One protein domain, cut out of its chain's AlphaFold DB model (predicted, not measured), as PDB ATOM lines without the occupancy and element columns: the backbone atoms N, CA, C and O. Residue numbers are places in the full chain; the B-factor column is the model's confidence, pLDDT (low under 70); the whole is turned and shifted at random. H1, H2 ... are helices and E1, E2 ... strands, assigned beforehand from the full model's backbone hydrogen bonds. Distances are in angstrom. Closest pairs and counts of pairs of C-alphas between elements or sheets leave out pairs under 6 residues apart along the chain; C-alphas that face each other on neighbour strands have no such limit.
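What this domain is: This is residues 19 to 100 of the 109 residues of an uncharacterized protein of marine sediment metagenome (UniProt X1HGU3). A twisted sheet of four parallel strands forms the core, with the long helix H3 running along the strands over one face and the short helix H1 crossing the other face at the strands' C-terminal end. The short helix H2 sits off to the side of the sheet, which it only grazes with residues 60 to 63, and packs on residues 83 to 87 of H3, about perpendicular to it. The printed part has 82 residues, with three named helices and four named strands in the order E1 H1 E2 H2 E3 H3 E4, of the mixed class; the sheet order is E2 E1 E3 E4. It is compact, with a radius of gyration of the C-alphas of 11.4 A and spans of 34 by 24 by 17 A.

How they stand to each other: E1, residues 26 to 30, is an inner strand, parallel to the edge strand E2, residues 46 to 51, at 17 degrees; N 28 and O 48 are 2.8 A apart, within hydrogen-bond range. On its other side E1 is parallel to E3, residues 71 to 76, at 23 degrees, with N 73 and O 27 at 2.9 A. E3 is parallel to the edge strand E4, residues 95 to 99, at 18 degrees, with N 98 and O 74 at 2.7 A. H1, residues 32 to 38, is on the sheet at a height of 6.6 A, only just over E3 with 3 C-alphas, and runs across the strands, at 71 degrees to E3 on the local plane; their closest C-alphas are those of Ala 34 and Gly 76, 4.9 A. H3, residues 78 to 91, is on the opposite face at a height of 8.2 A, over E1 and E3, and runs along the strands, at 8 degrees to E3 on the local plane; the closest C-alphas of H3 and E1 are those of Ala 80 and Thr 30, 5.2 A. This gives three layers, helices on both faces of a sheet. H2, residues 57 to 63, only grazes the sheet with residues 60 to 63, and touches residues 83 to 87 of H3, about perpendicular at 78 degrees; the closest C-alphas are those of Trp 60 and Ala 83, 6.5 A. H1 is apart from H2 and H3. E1, H1, E2 and E3, H3, E4 are strand-helix-strand units, two parallel neighbour strands with a helix between; E2, H2, E3 is a split one, with E1 between its strands; the three crossovers are right-handed. In H2 and H3 every O i to N i+4 pair is within hydrogen-bond range; in H1, 2 of 3 are.

Where its parts are: E1 begins at C-alpha 26 (-9.241, 7.804, -33.527) and is 12.2 A long; H1 is 10.5 A, E2 13.3 A, H2 9.8 A and E3 16.3 A long. H3, 19.6 A long, begins at C-alpha 78 (-13.170, 26.874, -35.578). E4, 12.5 A long, ends at C-alpha 99 (-19.052, 20.984, -33.498).

The domain as a whole: The two C-alphas farthest apart, of Ala 19 and Asp 58, are 35.1 A apart. The printed part has no cut, and no link is long. The mean pLDDT of the printed part is 96.9, and no printed residue is under 70.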
ATOM      1  N   ALA A  19     -24.862   8.483 -30.120       96.38
ATOM      2  CA  ALA A  19     -25.202   7.668 -31.280       96.38
ATOM      3  C   ALA A  19     -24.045   7.549 -32.292       96.38
ATOM      4  O   ALA A  19     -24.210   6.915 -33.335       96.38
ATOM      5  N   ILE A  20     -22.898   8.185 -32.030       95.81
ATOM      6  CA  ILE A  20     -21.719   8.083 -32.890       95.81
ATOM      7  C   ILE A  20     -21.026   6.750 -32.619       95.81
ATOM      8  O   ILE A  20     -20.522   6.505 -31.525       95.81
ATOM      9  N   GLU A  21     -20.953   5.919 -33.655       95.62
ATOM     10  CA  GLU A  21     -20.181   4.682 -33.653       95.62
ATOM     11  C   GLU A  21     -18.942   4.837 -34.539       95.62
ATOM     12  O   GLU A  21     -19.048   5.068 -35.744       95.62
ATOM     13  N   GLU A  22     -17.762   4.664 -33.950       96.94
ATOM     14  CA  GLU A  22     -16.492   4.591 -34.667       96.94
ATOM     15  C   GLU A  22     -15.693   3.398 -34.146       96.94
ATOM     16  O   GLU A  22     -15.563   3.203 -32.937       96.94
ATOM     17  N   LYS A  23     -15.169   2.582 -35.063       97.44
ATOM     18  CA  LYS A  23     -14.393   1.376 -34.727       97.44
ATOM     19  C   LYS A  23     -12.909   1.538 -35.039       97.44
ATOM     20  O   LYS A  23     -12.095   0.813 -34.473       97.44
ATOM     21  N   ARG A  24     -12.560   2.465 -35.935       98.25
ATOM     22  CA  ARG A  24     -11.178   2.760 -36.326       98.25
ATOM     23  C   ARG A  24     -10.461   3.524 -35.210       98.25
ATOM     24  O   ARG A  24     -11.086   4.398 -34.618       98.25
ATOM     25  N   PRO A  25      -9.164   3.285 -34.956       98.50
ATOM     26  CA  PRO A  25      -8.346   4.097 -34.057       98.50
ATOM     27  C   PRO A  25      -8.466   5.603 -34.345       98.50
ATOM     28  O   PRO A  25      -8.111   6.070 -35.429       98.50
ATOM     29  N   VAL A  26      -8.947   6.373 -33.366       98.69
ATOM     30  CA  VAL A  26      -9.241   7.804 -33.527       98.69
ATOM     31  C   VAL A  26      -8.058   8.670 -33.099       98.69
ATOM     32  O   VAL A  26      -7.564   8.561 -31.971       98.69
ATOM     33  N   ALA A  27      -7.677   9.592 -33.981       98.69
ATOM     34  CA  ALA A  27      -6.889  10.771 -33.656       98.69
ATOM     35  C   ALA A  27      -7.832  11.937 -33.309       98.69
ATOM     36  O   ALA A  27      -8.529  12.464 -34.173       98.69
ATOM     37  N   LEU A  28      -7.877  12.346 -32.043       98.56
ATOM     38  CA  LEU A  28      -8.771  13.401 -31.567       98.56
ATOM     39  C   LEU A  28      -8.058  14.760 -31.505       98.56
ATOM     40  O   LEU A  28      -7.096  14.940 -30.758       98.56
ATOM     41  N   VAL A  29      -8.587  15.748 -32.216       98.56
ATOM     42  CA  VAL A  29      -8.161  17.150 -32.148       98.56
ATOM     43  C   VAL A  29      -9.255  17.947 -31.447       98.56
ATOM     44  O   VAL A  29     -10.407  17.941 -31.875       98.56
ATOM     45  N   THR A  30      -8.928  18.613 -30.342       98.50
ATOM     46  CA  THR A  30      -9.931  19.314 -29.524       98.50
ATOM     47  C   THR A  30      -9.360  20.554 -28.843       98.50
ATOM     48  O   THR A  30      -8.156  20.798 -28.880       98.50
ATOM     49  N   SER A  31     -10.215  21.347 -28.198       96.38
ATOM     50  CA  SER A  31      -9.808  22.256 -27.121       96.38
ATOM     51  C   SER A  31     -10.174  21.664 -25.755       96.38
ATOM     52  O   SER A  31     -11.010  20.759 -25.667       96.38
ATOM     53  N   GLY A  32      -9.570  22.182 -24.679       95.19
ATOM     54  CA  GLY A  32      -9.892  21.762 -23.310       95.19
ATOM     55  C   GLY A  32     -11.384  21.917 -22.977       95.19
ATOM     56  O   GLY A  32     -12.022  20.920 -22.649       95.19
ATOM     57  N   PRO A  33     -11.973  23.123 -23.125       95.56
ATOM     58  CA  PRO A  33     -13.397  23.337 -22.855       95.56
ATOM     59  C   PRO A  33     -14.328  22.479 -23.721       95.56
ATOM     60  O   PRO A  33     -15.318  21.959 -23.215       95.56
ATOM     61  N   ALA A  34     -14.007  22.300 -25.009       96.19
ATOM     62  CA  ALA A  34     -14.815  21.474 -25.901       96.19
ATOM     63  C   ALA A  34     -14.812  20.006 -25.464       96.19
ATOM     64  O   ALA A  34     -15.870  19.387 -25.392       96.19
ATOM     65  N   TRP A  35     -13.642  19.467 -25.111       97.56
ATOM     66  CA  TRP A  35     -13.527  18.082 -24.670       97.56
ATOM     67  C   TRP A  35     -14.300  17.827 -23.379       97.56
ATOM     68  O   TRP A  35     -15.076  16.878 -23.299       97.56
ATOM     69  N   GLU A  36     -14.134  18.694 -22.382       97.25
ATOM     70  CA  GLU A  36     -14.819  18.553 -21.094       97.25
ATOM     71  C   GLU A  36     -16.347  18.563 -21.238       97.25
ATOM     72  O   GLU A  36     -17.029  17.833 -20.520       97.25
ATOM     73  N   ALA A  37     -16.884  19.310 -22.207       95.94
ATOM     74  CA  ALA A  37     -18.320  19.388 -22.455       95.94
ATOM     75  C   ALA A  37     -18.936  18.085 -23.005       95.94
ATOM     76  O   ALA A  37     -20.127  17.842 -22.794       95.94
ATOM     77  N   VAL A  38     -18.164  17.257 -23.723       96.25
ATOM     78  CA  VAL A  38     -18.718  16.114 -24.483       96.25
ATOM     79  C   VAL A  38     -18.053  14.767 -24.206       96.25
ATOM     80  O   VAL A  38     -18.583  13.746 -24.632       96.25
ATOM     81  N   LYS A  39     -16.932  14.716 -23.473       96.56
ATOM     82  CA  LYS A  39     -16.156  13.477 -23.263       96.56
ATOM     83  C   LYS A  39     -16.962  12.306 -22.703       96.56
ATOM     84  O   LYS A  39     -16.702  11.170 -23.065       96.56
ATOM     85  N   CYS A  40     -17.951  12.576 -21.849       96.88
ATOM     86  CA  CYS A  40     -18.798  11.539 -21.251       96.88
ATOM     87  C   CYS A  40     -19.905  11.036 -22.191       96.88
ATOM     88  O   CYS A  40     -20.626  10.112 -21.832       96.88
ATOM     89  N   LYS A  41     -20.067  11.664 -23.360       96.75
ATOM     90  CA  LYS A  41     -21.088  11.340 -24.366       96.75
ATOM     91  C   LYS A  41     -20.508  10.643 -25.593       96.75
ATOM     92  O   LYS A  41     -21.258  10.118 -26.401       96.75
ATOM     93  N   LEU A  42     -19.186  10.674 -25.756       96.38
ATOM     94  CA  LEU A  42     -18.496  10.117 -26.913       96.38
ATOM     95  C   LEU A  42     -17.885   8.762 -26.570       96.38
ATOM     96  O   LEU A  42     -17.089   8.650 -25.640       96.38
ATOM     97  N   ASN A  43     -18.202   7.757 -27.380       94.50
ATOM     98  CA  ASN A  43     -17.580   6.441 -27.318       94.50
ATOM     99  C   ASN A  43     -16.644   6.253 -28.519       94.50
ATOM    100  O   ASN A  43     -16.995   5.611 -29.506       94.50
ATOM    101  N   LEU A  44     -15.466   6.879 -28.454       97.44
ATOM    102  CA  LEU A  44     -14.465   6.843 -29.522       97.44
ATOM    103  C   LEU A  44     -13.226   6.052 -29.065       97.44
ATOM    104  O   LEU A  44     -12.723   6.309 -27.967       97.44
ATOM    105  N   PRO A  45     -12.670   5.149 -29.894       97.94
ATOM    106  CA  PRO A  45     -11.417   4.447 -29.604       97.94
ATOM    107  C   PRO A  45     -10.210   5.382 -29.820       97.94
ATOM    108  O   PRO A  45      -9.455   5.259 -30.784       97.94
ATOM    109  N   ILE A  46     -10.053   6.368 -28.933       98.25
ATOM    110  CA  ILE A  46      -9.031   7.420 -29.030       98.25
ATOM    111  C   ILE A  46      -7.645   6.831 -28.737       98.25
ATOM    112  O   ILE A  46      -7.353   6.453 -27.604       98.25
ATOM    113  N   VAL A  47      -6.774   6.806 -29.749       98.50
ATOM    114  CA  VAL A  47      -5.376   6.340 -29.634       98.50
ATOM    115  C   VAL A  47      -4.361   7.482 -29.626       98.50
ATOM    116  O   VAL A  47      -3.202   7.286 -29.260       98.50
ATOM    117  N   TRP A  48      -4.797   8.678 -30.012       98.50
ATOM    118  CA  TRP A  48      -4.018   9.907 -29.980       98.50
ATOM    119  C   TRP A  48      -4.962  11.080 -29.725       98.50
ATOM    120  O   TRP A  48      -6.071  11.116 -30.258       98.50
ATOM    121  N   ARG A  49      -4.544  12.043 -28.903       98.31
ATOM    122  CA  ARG A  49      -5.329  13.249 -28.626       98.31
ATOM    123  C   ARG A  49      -4.419  14.451 -28.470       98.31
ATOM    124  O   ARG A  49      -3.489  14.402 -27.668       98.31
ATOM    125  N   THR A  50      -4.783  15.554 -29.111       97.94
ATOM    126  CA  THR A  50      -4.148  16.851 -28.876       97.94
ATOM    127  C   THR A  50      -5.147  17.931 -28.469       97.94
ATOM    128  O   THR A  50      -6.306  17.928 -28.891       97.94
ATOM    129  N   ASN A  51      -4.674  18.863 -27.639       97.12
ATOM    130  CA  ASN A  51      -5.402  20.058 -27.230       97.12
ATOM    131  C   ASN A  51      -4.808  21.276 -27.942       97.12
ATOM    132  O   ASN A  51      -3.719  21.732 -27.586       97.12
ATOM    133  N   VAL A  52      -5.539  21.819 -28.909       97.19
ATOM    134  CA  VAL A  52      -5.113  22.960 -29.722       97.19
ATOM    135  C   VAL A  52      -5.358  24.262 -28.966       97.19
ATOM    136  O   VAL A  52      -6.439  24.479 -28.414       97.19
ATOM    137  N   LYS A  53      -4.346  25.137 -28.948       96.12
ATOM    138  CA  LYS A  53      -4.394  26.427 -28.237       96.12
ATOM    139  C   LYS A  53      -4.231  27.657 -29.127       96.12
ATOM    140  O   LYS A  53      -4.613  28.745 -28.714       96.12
ATOM    141  N   MET A  54      -3.667  27.504 -30.323       95.81
ATOM    142  CA  MET A  54      -3.338  28.621 -31.212       95.81
ATOM    143  C   MET A  54      -3.390  28.201 -32.680       95.81
ATOM    144  O   MET A  54      -3.192  27.026 -32.988       95.81
ATOM    145  N   ALA A  55      -3.667  29.160 -33.566       96.00
ATOM    146  CA  ALA A  55      -3.751  28.966 -35.013       96.00
ATOM    147  C   ALA A  55      -2.417  29.317 -35.686       96.00
ATOM    148  O   ALA A  55      -2.279  30.366 -36.310       96.00
ATOM    149  N   VAL A  56      -1.407  28.467 -35.489       97.25
ATOM    150  CA  VAL A  56      -0.061  28.651 -36.053       97.25
ATOM    151  C   VAL A  56       0.413  27.323 -36.628       97.25
ATOM    152  O   VAL A  56       0.371  26.310 -35.933       97.25
ATOM    153  N   ALA A  57       0.867  27.336 -37.883       96.31
ATOM    154  CA  ALA A  57       1.248  26.128 -38.617       96.31
ATOM    155  C   ALA A  57       2.376  25.356 -37.919       96.31
ATOM    156  O   ALA A  57       2.182  24.187 -37.599       96.31
ATOM    157  N   ASP A  58       3.477  26.024 -37.560       97.31
ATOM    158  CA  ASP A  58       4.606  25.396 -36.854       97.31
ATOM    159  C   ASP A  58       4.178  24.760 -35.522       97.31
ATOM    160  O   ASP A  58       4.661  23.698 -35.129       97.31
ATOM    161  N   TYR A  59       3.220  25.384 -34.830       97.44
ATOM    162  CA  TYR A  59       2.639  24.805 -33.625       97.44
ATOM    163  C   TYR A  59       1.841  23.539 -33.948       97.44
ATOM    164  O   TYR A  59       2.032  22.525 -33.282       97.44
ATOM    165  N   TRP A  60       0.986  23.549 -34.971       97.75
ATOM    166  CA  TRP A  60       0.249  22.351 -35.385       97.75
ATOM    167  C   TRP A  60       1.169  21.234 -35.878       97.75
ATOM    168  O   TRP A  60       0.911  20.072 -35.568       97.75
ATOM    169  N   ASP A  61       2.264  21.572 -36.558       97.69
ATOM    170  CA  ASP A  61       3.309  20.615 -36.919       97.69
ATOM    171  C   ASP A  61       3.931  19.981 -35.668       97.69
ATOM    172  O   ASP A  61       4.025  18.755 -35.588       97.69
ATOM    173  N   SER A  62       4.241  20.785 -34.645       96.62
ATOM    174  CA  SER A  62       4.766  20.275 -33.369       96.62
ATOM    175  C   SER A  62       3.784  19.358 -32.627       96.62
ATOM    176  O   SER A  62       4.206  18.432 -31.938       96.62
ATOM    177  N   LEU A  63       2.469  19.559 -32.790       96.12
ATOM    178  CA  LEU A  63       1.461  18.701 -32.163       96.12
ATOM    179  C   LEU A  63       1.448  17.288 -32.751       96.12
ATOM    180  O   LEU A  63       1.025  16.366 -32.059       96.12
ATOM    181  N   MET A  64       1.877  17.114 -34.004       96.44
ATOM    182  CA  MET A  64       1.848  15.827 -34.707       96.44
ATOM    183  C   MET A  64       3.002  14.891 -34.324       96.44
ATOM    184  O   MET A  64       3.135  13.812 -34.908       96.44
ATOM    185  N   GLU A  65       3.830  15.252 -33.341       94.06
ATOM    186  CA  GLU A  65       4.846  14.343 -32.821       94.06
ATOM    187  C   GLU A  65       4.191  13.039 -32.323       94.06
ATOM    188  O   GLU A  65       3.244  13.050 -31.531       94.06
ATOM    189  N   ASN A  66       4.675  11.894 -32.815       93.75
ATOM    190  CA  ASN A  66       4.113  10.567 -32.527       93.75
ATOM    191  C   ASN A  66       2.618  10.422 -32.878       93.75
ATOM    192  O   ASN A  66       1.891   9.693 -32.194       93.75
ATOM    193  N   PHE A  67       2.159  11.107 -33.931       97.94
ATOM    194  CA  PHE A  67       0.800  10.972 -34.451       97.94
ATOM    195  C   PHE A  67       0.412   9.502 -34.686       97.94
ATOM    196  O   PHE A  67       1.190   8.713 -35.227       97.94
ATOM    197  N   LYS A  68      -0.812   9.137 -34.282       97.88
ATOM    198  CA  LYS A  68      -1.409   7.810 -34.498       97.88
ATOM    199  C   LYS A  68      -2.900   7.945 -34.757       97.88
ATOM    200  O   LYS A  68      -3.558   8.771 -34.137       97.88
ATOM    201  N   GLY A  69      -3.439   7.071 -35.593       98.00
ATOM    202  CA  GLY A  69      -4.865   7.000 -35.879       98.00
ATOM    203  C   GLY A  69      -5.118   6.688 -37.343       98.00
ATOM    204  O   GLY A  69      -4.247   6.865 -38.189       98.00
ATOM    205  N   GLU A  70      -6.322   6.216 -37.623       98.44
ATOM    206  CA  GLU A  70      -6.806   5.906 -38.970       98.44
ATOM    207  C   GLU A  70      -7.868   6.915 -39.438       98.44
ATOM    208  O   GLU A  70      -8.184   6.989 -40.623       98.44
ATOM    209  N   VAL A  71      -8.417   7.707 -38.512       98.44
ATOM    210  CA  VAL A  71      -9.392   8.773 -38.772       98.44
ATOM    211  C   VAL A  71      -9.200   9.909 -37.773       98.44
ATOM    212  O   VAL A  71      -8.885   9.672 -36.602       98.44
ATOM    213  N   ILE A  72      -9.395  11.147 -38.227       98.62
ATOM    214  CA  ILE A  72      -9.315  12.332 -37.376       98.62
ATOM    215  C   ILE A  72     -10.717  12.769 -36.964       98.62
ATOM    216  O   ILE A  72     -11.579  12.993 -37.808       98.62
ATOM    217  N   TYR A  73     -10.927  12.946 -35.664       98.50
ATOM    218  CA  TYR A  73     -12.122  13.584 -35.120       98.50
ATOM    219  C   TYR A  73     -11.760  14.965 -34.582       98.50
ATOM    220  O   TYR A  73     -10.880  15.094 -33.733       98.50
ATOM    221  N   ALA A  74     -12.453  15.996 -35.057       98.12
ATOM    222  CA  ALA A  74     -12.331  17.361 -34.564       98.12
ATOM    223  C   ALA A  74     -13.491  17.668 -33.613       98.12
ATOM    224  O   ALA A  74     -14.627  17.795 -34.064       98.12
ATOM    225  N   VAL A  75     -13.234  17.800 -32.312       98.12
ATOM    226  CA  VAL A  75     -14.251  18.164 -31.309       98.12
ATOM    227  C   VAL A  75     -14.036  19.611 -30.877       98.12
ATOM    228  O   VAL A  75     -13.033  19.944 -30.251       98.12
ATOM    229  N   GLY A  76     -14.974  20.498 -31.199       96.19
ATOM    230  CA  GLY A  76     -14.871  21.910 -30.825       96.19
ATOM    231  C   GLY A  76     -15.458  22.864 -31.853       96.19
ATOM    232  O   GLY A  76     -16.370  22.509 -32.580       96.19
ATOM    233  N   SER A  77     -14.957  24.096 -31.887       92.44
ATOM    234  CA  SER A  77     -15.329  25.111 -32.888       92.44
ATOM    235  C   SER A  77     -14.137  25.378 -33.827       92.44
ATOM    236  O   SER A  77     -13.249  24.531 -33.932       92.44
ATOM    237  N   GLY A  78     -14.093  26.542 -34.482       95.06
ATOM    238  CA  GLY A  78     -13.170  26.874 -35.578       95.06
ATOM    239  C   GLY A  78     -11.729  26.429 -35.377       95.06
ATOM    240  O   GLY A  78     -11.243  25.615 -36.144       95.06
ATOM    241  N   LEU A  79     -11.083  26.842 -34.282       95.69
ATOM    242  CA  LEU A  79      -9.675  26.510 -34.037       95.69
ATOM    243  C   LEU A  79      -9.378  24.999 -34.042       95.69
ATOM    244  O   LEU A  79      -8.359  24.573 -34.581       95.69
ATOM    245  N   ALA A  80     -10.241  24.188 -33.421       97.12
ATOM    246  CA  ALA A  80     -10.047  22.740 -33.382       97.12
ATOM    247  C   ALA A  80     -10.262  22.124 -34.770       97.12
ATOM    248  O   ALA A  80      -9.520  21.228 -35.165       97.12
ATOM    249  N   VAL A  81     -11.250  22.631 -35.513       96.81
ATOM    250  CA  VAL A  81     -11.561  22.174 -36.870       96.81
ATOM    251  C   VAL A  81     -10.460  22.555 -37.858       96.81
ATOM    252  O   VAL A  81     -10.022  21.697 -38.616       96.81
ATOM    253  N   ASP A  82      -9.960  23.787 -37.823       97.06
ATOM    254  CA  ASP A  82      -8.902  24.254 -38.724       97.06
ATOM    255  C   ASP A  82      -7.600  23.482 -38.498       97.06
ATOM    256  O   ASP A  82      -6.992  22.983 -39.447       97.06
ATOM    257  N   ALA A  83      -7.215  23.294 -37.233       97.81
ATOM    258  CA  ALA A  83      -6.063  22.470 -36.887       97.81
ATOM    259  C   ALA A  83      -6.247  21.021 -37.353       97.81
ATOM    260  O   ALA A  83      -5.330  20.425 -37.914       97.81
ATOM    261  N   ALA A  84      -7.439  20.450 -37.167       97.94
ATOM    262  CA  ALA A  84      -7.732  19.098 -37.617       97.94
ATOM    263  C   ALA A  84      -7.686  18.971 -39.143       97.94
ATOM    264  O   ALA A  84      -7.157  17.981 -39.633       97.94
ATOM    265  N   LYS A  85      -8.182  19.962 -39.895       96.81
ATOM    266  CA  LYS A  85      -8.087  20.001 -41.363       96.81
ATOM    267  C   LYS A  85      -6.637  20.061 -41.824       96.81
ATOM    268  O   LYS A  85      -6.255  19.319 -42.728       96.81
ATOM    269  N   TYR A  86      -5.826  20.892 -41.174       97.81
ATOM    270  CA  TYR A  86      -4.395  20.975 -41.453       97.81
ATOM    271  C   TYR A  86      -3.695  19.627 -41.217       97.81
ATOM    272  O   TYR A  86      -2.978  19.138 -42.091       97.81
ATOM    273  N   ILE A  87      -3.963  18.982 -40.077       97.81
ATOM    274  CA  ILE A  87      -3.413  17.660 -39.744       97.81
ATOM    275  C   ILE A  87      -3.930  16.595 -40.727       97.81
ATOM    276  O   ILE A  87      -3.139  15.809 -41.241       97.81
ATOM    277  N   ALA A  88      -5.224  16.590 -41.055       97.00
ATOM    278  CA  ALA A  88      -5.835  15.654 -42.003       97.00
ATOM    279  C   ALA A  88      -5.203  15.739 -43.389       97.00
ATOM    280  O   ALA A  88      -4.846  14.713 -43.968       97.00
ATOM    281  N   MET A  89      -4.979  16.959 -43.882       96.50
ATOM    282  CA  MET A  89      -4.271  17.202 -45.135       96.50
ATOM    283  C   MET A  89      -2.844  16.637 -45.095       96.50
ATOM    284  O   MET A  89      -2.421  15.990 -46.050       96.50
ATOM    285  N   LYS A  90      -2.101  16.851 -44.000       97.19
ATOM    286  CA  LYS A  90      -0.714  16.369 -43.849       97.19
ATOM    287  C   LYS A  90      -0.617  14.849 -43.721       97.19
ATOM    288  O   LYS A  90       0.328  14.264 -44.241       97.19
ATOM    289  N   GLN A  91      -1.574  14.223 -43.040       96.94
ATOM    290  CA  GLN A  91      -1.599  12.776 -42.802       96.94
ATOM    291  C   GLN A  91      -2.315  11.999 -43.919       96.94
ATOM    292  O   GLN A  91      -2.239  10.774 -43.963       96.94
ATOM    293  N   GLY A  92      -3.017  12.688 -44.826       95.94
ATOM    294  CA  GLY A  92      -3.827  12.053 -45.867       95.94
ATOM    295  C   GLY A  92      -5.012  11.259 -45.304       95.94
ATOM    296  O   GLY A  92      -5.396  10.247 -45.888       95.94
ATOM    297  N   LEU A  93      -5.563  11.691 -44.164       96.75
ATOM    298  CA  LEU A  93      -6.637  10.994 -43.453       96.75
ATOM    299  C   LEU A  93      -7.989  11.689 -43.604       96.75
ATOM    300  O   LEU A  93      -8.082  12.900 -43.795       96.75
ATOM    301  N   GLU A  94      -9.050  10.898 -43.470       95.12
ATOM    302  CA  GLU A  94     -10.418  11.398 -43.352       95.12
ATOM    303  C   GLU A  94     -10.592  12.198 -42.050       95.12
ATOM    304  O   GLU A  94     -10.014  11.863 -41.012       95.12
ATOM    305  N   ILE A  95     -11.430  13.234 -42.111       95.81
ATOM    306  CA  ILE A  95     -11.798  14.075 -40.973       95.81
ATOM    307  C   ILE A  95     -13.308  14.031 -40.722       95.81
ATOM    308  O   ILE A  95     -14.111  14.178 -41.643       95.81
ATOM    309  N   VAL A  96     -13.683  13.897 -39.451       96.88
ATOM    310  CA  VAL A  96     -15.054  14.025 -38.949       96.88
ATOM    311  C   VAL A  96     -15.111  15.194 -37.968       96.88
ATOM    312  O   VAL A  96     -14.403  15.212 -36.962       96.88
ATOM    313  N   CYS A  97     -15.963  16.181 -38.242       96.75
ATOM    314  CA  CYS A  97     -16.121  17.361 -37.393       96.75
ATOM    315  C   CYS A  97     -17.337  17.218 -36.473       96.75
ATOM    316  O   CYS A  97     -18.459  17.021 -36.936       96.75
ATOM    317  N   LEU A  98     -17.108  17.373 -35.172       96.69
ATOM    318  CA  LEU A  98     -18.087  17.318 -34.093       96.69
ATOM    319  C   LEU A  98     -18.187  18.701 -33.426       96.69
ATOM    320  O   LEU A  98     -17.518  18.961 -32.417       96.69
ATOM    321  N   PRO A  99     -18.992  19.621 -33.989       93.94
ATOM    322  CA  PRO A  99     -19.052  20.984 -33.498       93.94
ATOM    323  C   PRO A  99     -19.710  21.064 -32.122       93.94
ATOM    324  O   PRO A  99     -20.825  20.585 -31.954       93.94
ATOM    325  N   THR A 100     -19.052  21.699 -31.147       94.00
ATOM    326  CA  THR A 100     -19.647  21.966 -29.816       94.00
ATOM    327  C   THR A 100     -20.370  23.315 -29.750       94.00
ATOM    328  O   THR A 100     -21.082  23.591 -28.789       94.00
TER     329      THR A 100